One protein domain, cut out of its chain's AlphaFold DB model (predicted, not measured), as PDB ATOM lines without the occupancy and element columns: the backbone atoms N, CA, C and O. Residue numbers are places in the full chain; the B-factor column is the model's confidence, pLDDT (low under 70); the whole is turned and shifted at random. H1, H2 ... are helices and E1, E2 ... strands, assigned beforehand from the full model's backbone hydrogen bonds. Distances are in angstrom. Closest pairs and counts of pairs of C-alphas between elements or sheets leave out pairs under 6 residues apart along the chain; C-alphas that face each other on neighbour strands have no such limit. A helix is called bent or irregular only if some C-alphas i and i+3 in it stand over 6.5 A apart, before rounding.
ATOM      1  N   ASN A  10     237.255 247.727 194.868       89.69
ATOM      2  CA  ASN A  10     236.520 248.865 195.434       89.69
ATOM      3  C   ASN A  10     235.565 249.539 194.435       89.69
ATOM      4  O   ASN A  10     234.736 250.356 194.828       89.69
ATOM      5  N   GLN A  11     235.663 249.212 193.144       93.81
ATOM      6  CA  GLN A  11     234.742 249.704 192.113       93.81
ATOM      7  C   GLN A  11     233.444 248.888 192.035       93.81
ATOM      8  O   GLN A  11     232.545 249.228 191.266       93.81
ATOM      9  N   TYR A  12     233.328 247.808 192.812       93.50
ATOM     10  CA  TYR A  12     232.208 246.880 192.755       93.50
ATOM     11  C   TYR A  12     231.438 246.897 194.073       93.50
ATOM     12  O   TYR A  12     232.017 246.771 195.139       93.50
ATOM     13  N   GLY A  13     230.111 247.005 194.005       95.00
ATOM     14  CA  GLY A  13     229.255 246.905 195.197       95.00
ATOM     15  C   GLY A  13     228.765 245.487 195.493       95.00
ATOM     16  O   GLY A  13     228.364 245.197 196.617       95.00
ATOM     17  N   THR A  14     228.779 244.596 194.496       93.81
ATOM     18  CA  THR A  14     228.112 243.289 194.574       93.81
ATOM     19  C   THR A  14     228.782 242.256 193.673       93.81
ATOM     20  O   THR A  14     229.140 242.556 192.535       93.81
ATOM     21  N   ILE A  15     228.866 241.012 194.146       92.56
ATOM     22  CA  ILE A  15     229.256 239.828 193.374       92.56
ATOM     23  C   ILE A  15     228.130 238.794 193.448       92.56
ATOM     24  O   ILE A  15     227.674 238.405 194.524       92.56
ATOM     25  N   VAL A  16     227.702 238.316 192.281       92.31
ATOM     26  CA  VAL A  16     226.704 237.249 192.164       92.31
ATOM     27  C   VAL A  16     227.407 235.895 192.093       92.31
ATOM     28  O   VAL A  16     228.253 235.663 191.229       92.31
ATOM     29  N   LEU A  17     227.024 234.971 192.971       92.19
ATOM     30  CA  LEU A  17     227.485 233.584 192.984       92.19
ATOM     31  C   LEU A  17     226.738 232.787 191.901       92.19
ATOM     32  O   LEU A  17     225.826 232.017 192.181       92.19
ATOM     33  N   GLY A  18     227.099 233.023 190.635       88.19
ATOM     34  CA  GLY A  18     226.346 232.572 189.454       88.19
ATOM     35  C   GLY A  18     226.491 231.097 189.053       88.19
ATOM     36  O   GLY A  18     225.982 230.703 188.010       88.19
ATOM     37  N   CYS A  19     227.188 230.276 189.839       90.88
ATOM     38  CA  CYS A  19     227.285 228.832 189.626       90.88
ATOM     39  C   CYS A  19     226.728 228.119 190.855       90.88
ATOM     40  O   CYS A  19     226.993 228.544 191.978       90.88
ATOM     41  N   THR A  20     226.026 227.003 190.653       89.94
ATOM     42  CA  THR A  20     225.392 226.205 191.720       89.94
ATOM     43  C   THR A  20     226.352 225.758 192.829       89.94
ATOM     44  O   THR A  20     225.910 225.441 193.925       89.94
ATOM     45  N   HIS A  21     227.663 225.768 192.578       90.56
ATOM     46  CA  HIS A  21     228.693 225.378 193.543       90.56
ATOM     47  C   HIS A  21     229.218 226.545 194.396       90.56
ATOM     48  O   HIS A  21     229.778 226.332 195.466       90.56
ATOM     49  N   TYR A  22     229.078 227.788 193.939       91.06
ATOM     50  CA  TYR A  22     229.692 228.944 194.597       91.06
ATOM     51  C   TYR A  22     229.101 229.335 195.957       91.06
ATOM     52  O   TYR A  22     229.881 229.797 196.794       91.06
ATOM     53  N   PRO A  23     227.803 229.115 196.247       88.62
ATOM     54  CA  PRO A  23     227.262 229.337 197.587       88.62
ATOM     55  C   PRO A  23     228.030 228.601 198.696       88.62
ATOM     56  O   PRO A  23     228.227 229.164 199.771       88.62
ATOM     57  N   TYR A  24     228.564 227.406 198.424       88.69
ATOM     58  CA  TYR A  24     229.347 226.635 199.401       88.69
ATOM     59  C   TYR A  24     230.700 227.270 199.746       88.69
ATOM     60  O   TYR A  24     231.248 227.018 200.816       88.69
ATOM     61  N   TYR A  25     231.233 228.124 198.872       90.56
ATOM     62  CA  TYR A  25     232.489 228.838 199.105       90.56
ATOM     63  C   TYR A  25     232.276 230.233 199.691       90.56
ATOM     64  O   TYR A  25     233.251 230.957 199.870       90.56
ATOM     65  N   LYS A  26     231.032 230.631 199.998       89.62
ATOM     66  CA  LYS A  26     230.708 231.991 200.453       89.62
ATOM     67  C   LYS A  26     231.567 232.425 201.641       89.62
ATOM     68  O   LYS A  26     232.063 233.541 201.616       89.62
ATOM     69  N   HIS A  27     231.788 231.550 202.625       89.88
ATOM     70  CA  HIS A  27     232.640 231.851 203.781       89.88
ATOM     71  C   HIS A  27     234.087 232.146 203.374       89.88
ATOM     72  O   HIS A  27     234.598 233.209 203.688       89.88
ATOM     73  N   ILE A  28     234.696 231.270 202.571       91.38
ATOM     74  CA  ILE A  28     236.069 231.460 202.074       91.38
ATOM     75  C   ILE A  28     236.171 232.737 201.228       91.38
ATOM     76  O   ILE A  28     237.156 233.462 201.284       91.38
ATOM     77  N   LEU A  29     235.145 233.028 200.426       90.56
ATOM     78  CA  LEU A  29     235.093 234.236 199.610       90.56
ATOM     79  C   LEU A  29     235.011 235.507 200.466       90.56
ATOM     80  O   LEU A  29     235.561 236.523 200.052       90.56
ATOM     81  N   ARG A  30     234.381 235.462 201.647       91.56
ATOM     82  CA  ARG A  30     234.362 236.596 202.585       91.56
ATOM     83  C   ARG A  30     235.731 236.901 203.179       91.56
ATOM     84  O   ARG A  30     236.019 238.066 203.389       91.56
ATOM     85  N   ASP A  31     236.597 235.906 203.328       91.12
ATOM     86  CA  ASP A  31     237.966 236.139 203.809       91.12
ATOM     87  C   ASP A  31     238.848 236.866 202.774       91.12
ATOM     88  O   ASP A  31     239.925 237.365 203.098       91.12
ATOM     89  N   ILE A  32     238.427 236.897 201.504       89.12
ATOM     90  CA  ILE A  32     239.221 237.410 200.376       89.12
ATOM     91  C   ILE A  32     238.643 238.716 199.819       89.12
ATOM     92  O   ILE A  32     239.382 239.556 199.301       89.12
ATOM     93  N   ILE A  33     237.321 238.865 199.853       91.00
ATOM     94  CA  ILE A  33     236.590 239.959 199.212       91.00
ATOM     95  C   ILE A  33     236.319 241.058 200.250       91.00
ATOM     96  O   ILE A  33     235.895 240.731 201.352       91.00
ATOM     97  N   PRO A  34     236.498 242.351 199.909       91.94
ATOM     98  CA  PRO A  34     236.186 243.450 200.820       91.94
ATOM     99  C   PRO A  34     234.748 243.409 201.363       91.94
ATOM    100  O   PRO A  34     233.805 243.175 200.607       91.94
ATOM    101  N   ASP A  35     234.573 243.745 202.645       92.69
ATOM    102  CA  ASP A  35     233.288 243.644 203.362       92.69
ATOM    103  C   ASP A  35     232.142 244.457 202.748       92.69
ATOM    104  O   ASP A  35     230.973 244.093 202.880       92.69
ATOM    105  N   HIS A  36     232.457 245.559 202.060       94.56
ATOM    106  CA  HIS A  36     231.450 246.400 201.408       94.56
ATOM    107  C   HIS A  36     230.783 245.712 200.206       94.56
ATOM    108  O   HIS A  36     229.723 246.155 199.761       94.56
ATOM    109  N   ILE A  37     231.391 244.648 199.672       95.44
ATOM    110  CA  ILE A  37     230.885 243.935 198.506       95.44
ATOM    111  C   ILE A  37     229.877 242.879 198.945       95.44
ATOM    112  O   ILE A  37     230.185 241.908 199.638       95.44
ATOM    113  N   GLN A  38     228.648 243.021 198.471       94.06
ATOM    114  CA  GLN A  38     227.585 242.072 198.768       94.06
ATOM    115  C   GLN A  38     227.772 240.778 197.966       94.06
ATOM    116  O   GLN A  38     227.852 240.806 196.741       94.06
ATOM    117  N   LEU A  39     227.785 239.625 198.640       93.00
ATOM    118  CA  LEU A  39     227.734 238.314 197.975       93.00
ATOM    119  C   LEU A  39     226.291 237.815 197.887       93.00
ATOM    120  O   LEU A  39     225.700 237.484 198.920       93.00
ATOM    121  N   ILE A  40     225.757 237.718 196.668       91.31
ATOM    122  CA  ILE A  40     224.373 237.302 196.395       91.31
ATOM    123  C   ILE A  40     224.344 235.874 195.846       91.31
ATOM    124  O   ILE A  40     225.035 235.567 194.876       91.31
ATOM    125  N   ASP A  41     223.508 235.014 196.432       89.12
ATOM    126  CA  ASP A  41     223.201 233.694 195.876       89.12
ATOM    127  C   ASP A  41     222.203 233.821 194.712       89.12
ATOM    128  O   ASP A  41     221.077 234.297 194.883       89.12
ATOM    129  N   GLY A  42     222.613 233.379 193.520       87.38
ATOM    130  CA  GLY A  42     221.765 233.390 192.329       87.38
ATOM    131  C   GLY A  42     220.541 232.469 192.429       87.38
ATOM    132  O   GLY A  42     219.547 232.702 191.733       87.38
ATOM    133  N   SER A  43     220.566 231.459 193.306       89.00
ATOM    134  CA  SER A  43     219.440 230.545 193.518       89.00
ATOM    135  C   SER A  43     218.207 231.287 194.050       89.00
ATOM    136  O   SER A  43     217.102 231.102 193.537       89.00
ATOM    137  N   HIS A  44     218.406 232.215 194.990       86.81
ATOM    138  CA  HIS A  44     217.333 232.993 195.602       86.81
ATOM    139  C   HIS A  44     216.611 233.871 194.574       86.81
ATOM    140  O   HIS A  44     215.384 233.823 194.461       86.81
ATOM    141  N   GLY A  45     217.372 234.612 193.762       88.12
ATOM    142  CA  GLY A  45     216.809 235.428 192.683       88.12
ATOM    143  C   GLY A  45     216.079 234.585 191.634       88.12
ATOM    144  O   GLY A  45     215.019 234.976 191.146       88.12
ATOM    145  N   THR A  46     216.593 233.386 191.344       92.25
ATOM    146  CA  THR A  46     215.942 232.433 190.432       92.25
ATOM    147  C   THR A  46     214.584 231.978 190.972       92.25
ATOM    148  O   THR A  46     213.598 232.011 190.236       92.25
ATOM    149  N   VAL A  47     214.495 231.618 192.258       93.00
ATOM    150  CA  VAL A  47     213.235 231.201 192.898       93.00
ATOM    151  C   VAL A  47     212.218 232.344 192.925       93.00
ATOM    152  O   VAL A  47     211.057 232.136 192.575       93.00
ATOM    153  N   GLN A  48     212.639 233.563 193.277       93.06
ATOM    154  CA  GLN A  48     211.757 234.735 193.274       93.06
ATOM    155  C   GLN A  48     211.201 235.027 191.878       93.06
ATOM    156  O   GLN A  48     209.996 235.235 191.715       93.06
ATOM    157  N   ARG A  49     212.062 234.991 190.852       95.31
ATOM    158  CA  ARG A  49     211.633 235.205 189.469       95.31
ATOM    159  C   ARG A  49     210.688 234.105 188.995       95.31
ATOM    160  O   ARG A  49     209.689 234.418 188.353       95.31
ATOM    161  N   LEU A  50     210.962 232.844 189.333       95.38
ATOM    162  CA  LEU A  50     210.070 231.726 189.030       95.38
ATOM    163  C   LEU A  50     208.688 231.933 189.665       95.38
ATOM    164  O   LEU A  50     207.679 231.824 188.971       95.38
ATOM    165  N   ALA A  51     208.632 232.300 190.948       93.94
ATOM    166  CA  ALA A  51     207.375 232.559 191.650       93.94
ATOM    167  C   ALA A  51     206.573 233.703 191.002       93.94
ATOM    168  O   ALA A  51     205.351 233.595 190.856       93.94
ATOM    169  N   GLN A  52     207.257 234.769 190.570       96.12
ATOM    170  CA  GLN A  52     206.641 235.872 189.835       96.12
ATOM    171  C   GLN A  52     206.059 235.397 188.495       96.12
ATOM    172  O   GLN A  52     204.889 235.647 188.218       96.12
ATOM    173  N   VAL A  53     206.834 234.660 187.693       96.88
ATOM    174  CA  VAL A  53     206.380 234.139 186.391       96.88
ATOM    175  C   VAL A  53     205.189 233.192 186.561       96.88
ATOM    176  O   VAL A  53     204.216 233.285 185.813       96.88
ATOM    177  N   MET A  54     205.205 232.315 187.570       95.06
ATOM    178  CA  MET A  54     204.063 231.446 187.876       95.06
ATOM    179  C   MET A  54     202.813 232.247 188.259       95.06
ATOM    180  O   MET A  54     201.707 231.866 187.882       95.06
ATOM    181  N   GLN A  55     202.968 233.355 188.990       93.88
ATOM    182  CA  GLN A  55     201.856 234.242 189.337       93.88
ATOM    183  C   GLN A  55     201.266 234.935 188.108       93.88
ATOM    184  O   GLN A  55     200.050 234.917 187.932       93.88
ATOM    185  N   GLU A  56     202.115 235.529 187.269       96.19
ATOM    186  CA  GLU A  56     201.712 236.234 186.045       96.19
ATOM    187  C   GLU A  56     200.907 235.313 185.116       96.19
ATOM    188  O   GLU A  56     199.876 235.709 184.571       96.19
ATOM    189  N   ASN A  57     201.317 234.046 185.022       96.38
ATOM    190  CA  ASN A  57     200.675 233.034 184.183       96.38
ATOM    191  C   ASN A  57     199.549 232.252 184.886       96.38
ATOM    192  O   ASN A  57     199.038 231.294 184.317       96.38
ATOM    193  N   GLN A  58     199.163 232.626 186.114       92.44
ATOM    194  CA  GLN A  58     198.134 231.933 186.910       92.44
ATOM    195  C   GLN A  58     198.393 230.418 187.086       92.44
ATOM    196  O   GLN A  58     197.466 229.621 187.196       92.44
ATOM    197  N   LEU A  59     199.666 230.019 187.167       91.06
ATOM    198  CA  LEU A  59     200.123 228.632 187.337       91.06
ATOM    199  C   LEU A  59     200.328 228.245 188.810       91.06
ATOM    200  O   LEU A  59     200.974 227.240 189.112       91.06
ATOM    201  N   LYS A  60     199.839 229.058 189.751       82.38
ATOM    202  CA  LYS A  60     199.916 228.711 191.171       82.38
ATOM    203  C   LYS A  60     198.972 227.549 191.446       82.38
ATOM    204  O   LYS A  60     197.790 227.610 191.120       82.38
ATOM    205  N   SER A  70     205.083 216.494 196.108       87.44
ATOM    206  CA  SER A  70     205.957 215.368 195.783       87.44
ATOM    207  C   SER A  70     207.252 215.887 195.158       87.44
ATOM    208  O   SER A  70     207.236 216.726 194.259       87.44
ATOM    209  N   ILE A  71     208.390 215.402 195.653       90.62
ATOM    210  CA  ILE A  71     209.719 215.758 195.143       90.62
ATOM    211  C   ILE A  71     210.380 214.475 194.645       90.62
ATOM    212  O   ILE A  71     210.483 213.500 195.389       90.62
ATOM    213  N   GLN A  72     210.834 214.481 193.393       92.75
ATOM    214  CA  GLN A  72     211.547 213.368 192.771       92.75
ATOM    215  C   GLN A  72     212.911 213.848 192.265       92.75
ATOM    216  O   GLN A  72     212.997 214.848 191.556       92.75
ATOM    217  N   PHE A  73     213.972 213.115 192.607       94.00
ATOM    218  CA  PHE A  73     215.322 213.346 192.091       94.00
ATOM    219  C   PHE A  73     215.615 212.382 190.939       94.00
ATOM    220  O   PHE A  73     215.255 211.206 191.001       94.00
ATOM    221  N   MET A  74     216.274 212.875 189.891       93.06
ATOM    222  CA  MET A  74     216.639 212.101 188.701       93.06
ATOM    223  C   MET A  74     218.067 212.453 188.274       93.06
ATOM    224  O   MET A  74     218.485 213.601 188.410       93.06
ATOM    225  N   CYS A  75     218.813 211.476 187.754       92.12
ATOM    226  CA  CYS A  75     220.188 211.659 187.292       92.12
ATOM    227  C   CYS A  75     220.438 210.847 186.016       92.12
ATOM    228  O   CYS A  75     220.042 209.684 185.932       92.12
ATOM    229  N   SER A  76     221.113 211.443 185.030       93.69
ATOM    230  CA  SER A  76     221.394 210.807 183.735       93.69
ATOM    231  C   SER A  76     222.349 209.617 183.832       93.69
ATOM    232  O   SER A  76     222.287 208.719 182.994       93.69
ATOM    233  N   SER A  77     223.214 209.575 184.850       91.38
ATOM    234  CA  SER A  77     224.124 208.447 185.083       91.38
ATOM    235  C   SER A  77     223.425 207.211 185.658       91.38
ATOM    236  O   SER A  77     224.062 206.170 185.768       91.38
ATOM    237  N   HIS A  78     222.135 207.304 186.015       88.19
ATOM    238  CA  HIS A  78     221.359 206.243 186.680       88.19
ATOM    239  C   HIS A  78     222.015 205.709 187.969       88.19
ATOM    240  O   HIS A  78     221.728 204.602 188.422       88.19
ATOM    241  N   GLU A  79     222.899 206.497 188.580       94.44
ATOM    242  CA  GLU A  79     223.603 206.117 189.795       94.44
ATOM    243  C   GLU A  79     222.685 206.288 191.011       94.44
ATOM    244  O   GLU A  79     222.481 207.399 191.506       94.44
ATOM    245  N   GLN A  80     222.141 205.178 191.517       93.00
ATOM    246  CA  GLN A  80     221.218 205.196 192.657       93.00
ATOM    247  C   GLN A  80     221.838 205.854 193.899       93.00
ATOM    248  O   GLN A  80     221.196 206.664 194.559       93.00
ATOM    249  N   GLN A  81     223.128 205.609 194.146       94.38
ATOM    250  CA  GLN A  81     223.855 206.209 195.268       94.38
ATOM    251  C   GLN A  81     223.859 207.744 195.222       94.38
ATOM    252  O   GLN A  81     223.896 208.390 196.268       94.38
ATOM    253  N   TYR A  82     223.829 208.351 194.032       93.81
ATOM    254  CA  TYR A  82     223.739 209.804 193.893       93.81
ATOM    255  C   TYR A  82     222.349 210.322 194.283       93.81
ATOM    256  O   TYR A  82     222.234 211.326 194.985       93.81
ATOM    257  N   ILE A  83     221.295 209.609 193.884       95.62
ATOM    258  CA  ILE A  83     219.912 209.935 194.250       95.62
ATOM    259  C   ILE A  83     219.709 209.838 195.764       95.62
ATOM    260  O   ILE A  83     219.168 210.767 196.366       95.62
ATOM    261  N   ASP A  84     220.223 208.779 196.387       95.25
ATOM    262  CA  ASP A  84     220.118 208.565 197.833       95.25
ATOM    263  C   ASP A  84     220.825 209.691 198.615       95.25
ATOM    264  O   ASP A  84     220.310 210.191 199.622       95.25
ATOM    265  N   LYS A  85     221.979 210.167 198.116       94.94
ATOM    266  CA  LYS A  85     222.695 211.329 198.677       94.94
ATOM    267  C   LYS A  85     221.849 212.600 198.619       94.94
ATOM    268  O   LYS A  85     221.790 213.323 199.610       94.94
ATOM    269  N   LEU A  86     221.184 212.880 197.494       94.12
ATOM    270  CA  LEU A  86     220.323 214.062 197.353       94.12
ATOM    271  C   LEU A  86     219.088 213.993 198.257       94.12
ATOM    272  O   LEU A  86     218.729 214.992 198.879       94.12
ATOM    273  N   GLN A  87     218.467 212.819 198.379       94.25
ATOM    274  CA  GLN A  87     217.351 212.604 199.304       94.25
ATOM    275  C   GLN A  87     217.777 212.819 200.757       94.25
ATOM    276  O   GLN A  87     217.086 213.504 201.509       94.25
ATOM    277  N   THR A  88     218.947 212.295 201.128       94.38
ATOM    278  CA  THR A  88     219.535 212.502 202.455       94.38
ATOM    279  C   THR A  88     219.821 213.980 202.695       94.38
ATOM    280  O   THR A  88     219.457 214.513 203.738       94.38
ATOM    281  N   ALA A  89     220.414 214.673 201.721       91.75
ATOM    282  CA  ALA A  89     220.688 216.102 201.817       91.75
ATOM    283  C   ALA A  89     219.402 216.920 202.011       91.75
ATOM    284  O   ALA A  89     219.367 217.796 202.875       91.75
ATOM    285  N   LEU A  90     218.331 216.609 201.269       91.31
ATOM    286  CA  LEU A  90     217.030 217.259 201.434       91.31
ATOM    287  C   LEU A  90     216.437 216.997 202.823       91.31
ATOM    288  O   LEU A  90     215.984 217.937 203.471       91.31
ATOM    289  N   TYR A  91     216.468 215.748 203.291       91.44
ATOM    290  CA  TYR A  91     215.990 215.390 204.628       91.44
ATOM    291  C   TYR A  91     216.757 216.148 205.719       91.44
ATOM    292  O   TYR A  91     216.148 216.762 206.595       91.44
ATOM    293  N   THR A  92     218.089 216.167 205.631       91.88
ATOM    294  CA  THR A  92     218.954 216.911 206.550       91.88
ATOM    295  C   THR A  92     218.631 218.404 206.513       91.88
ATOM    296  O   THR A  92     218.467 219.020 207.562       91.88
ATOM    297  N   TYR A  93     218.462 218.992 205.328       87.12
ATOM    298  CA  TYR A  93     218.110 220.405 205.191       87.12
ATOM    299  C   TYR A  93     216.727 220.732 205.773       87.12
ATOM    300  O   TYR A  93     216.571 221.724 206.471       87.12
ATOM    301  N   GLN A  94     215.716 219.895 205.550       86.69
ATOM    302  CA  GLN A  94     214.375 220.117 206.106       86.69
ATOM    303  C   GLN A  94     214.331 219.938 207.627       86.69
ATOM    304  O   GLN A  94     213.559 220.612 208.303       86.69
ATOM    305  N   THR A  95     215.153 219.033 208.157       87.06
ATOM    306  CA  THR A  95     215.192 218.717 209.590       87.06
ATOM    307  C   THR A  95     216.034 219.722 210.375       87.06
ATOM    308  O   THR A  95     215.667 220.091 211.487       87.06
ATOM    309  N   PHE A  96     217.150 220.182 209.801       82.81
ATOM    310  CA  PHE A  96     218.164 220.977 210.506       82.81
ATOM    311  C   PHE A  96     218.479 222.329 209.848       82.81
ATOM    312  O   PHE A  96     219.047 223.205 210.490       82.81
ATOM    313  N   GLY A  97     218.131 222.521 208.575       60.03
ATOM    314  CA  GLY A  97     218.479 223.693 207.757       60.03
ATOM    315  C   GLY A  97     217.468 224.843 207.789       60.03
ATOM    316  O   GLY A  97     217.607 225.790 207.022       60.03
TER     317      GLY A  97
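What this domain is: This is residues 10 to 60 and 70 to 97 of the 114 residues of an uncharacterized protein of Paenibacillus sp. E194 (UniProt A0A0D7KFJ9). Two short parallel strands, E1 and E2, lie side by side with H1 in the loop joining them; from E2, H2 runs off as an arm whose residues 44 to 50 and 53 to 56 stick out, and H3 lies separate. The printed part has 79 residues, in order E1, H1, E2, H2, H3, mostly helix. It is only just loose, close to extended: radius of gyration of the C-alphas 16.9 A, spans 45 by 36 by 27 A.

Where its parts are: E1 is residues 14 to 17, from C-alpha 14 at (228.112, 243.289, 194.574). H1, residues 22 to 30, is irregular: C-alphas 24 and 27 are 7.6 A apart. E2 is residues 38 to 41. H2, residues 42 to 56, is 21.2 A long; H3, residues 80 to 96, is 24.0 A, ending at C-alpha 96 (218.164, 220.977, 210.506).

How they stand to each other: E1 and E2 are parallel at 25 degrees, with N 15 and O 38 2.8 A apart, within hydrogen-bond range. E1, H1 and E2 form a strand-helix-strand unit, parallel strands joined through a helix, with a right-handed crossover. The closest C-alphas of H1 and E2, Pro 23 and Asp 41, are 6.2 A apart. H3 is apart from H2. Every O i to N i+4 pair is within range in H2 and H3; in H1 2 of 5 are, and 5 of 6 O i to N i+3 pairs.

The domain as a whole: Residues 61 to 69 are not printed; C-alphas 60 and 70 are 15.4 A apart. Residue 97 has pLDDT under 70.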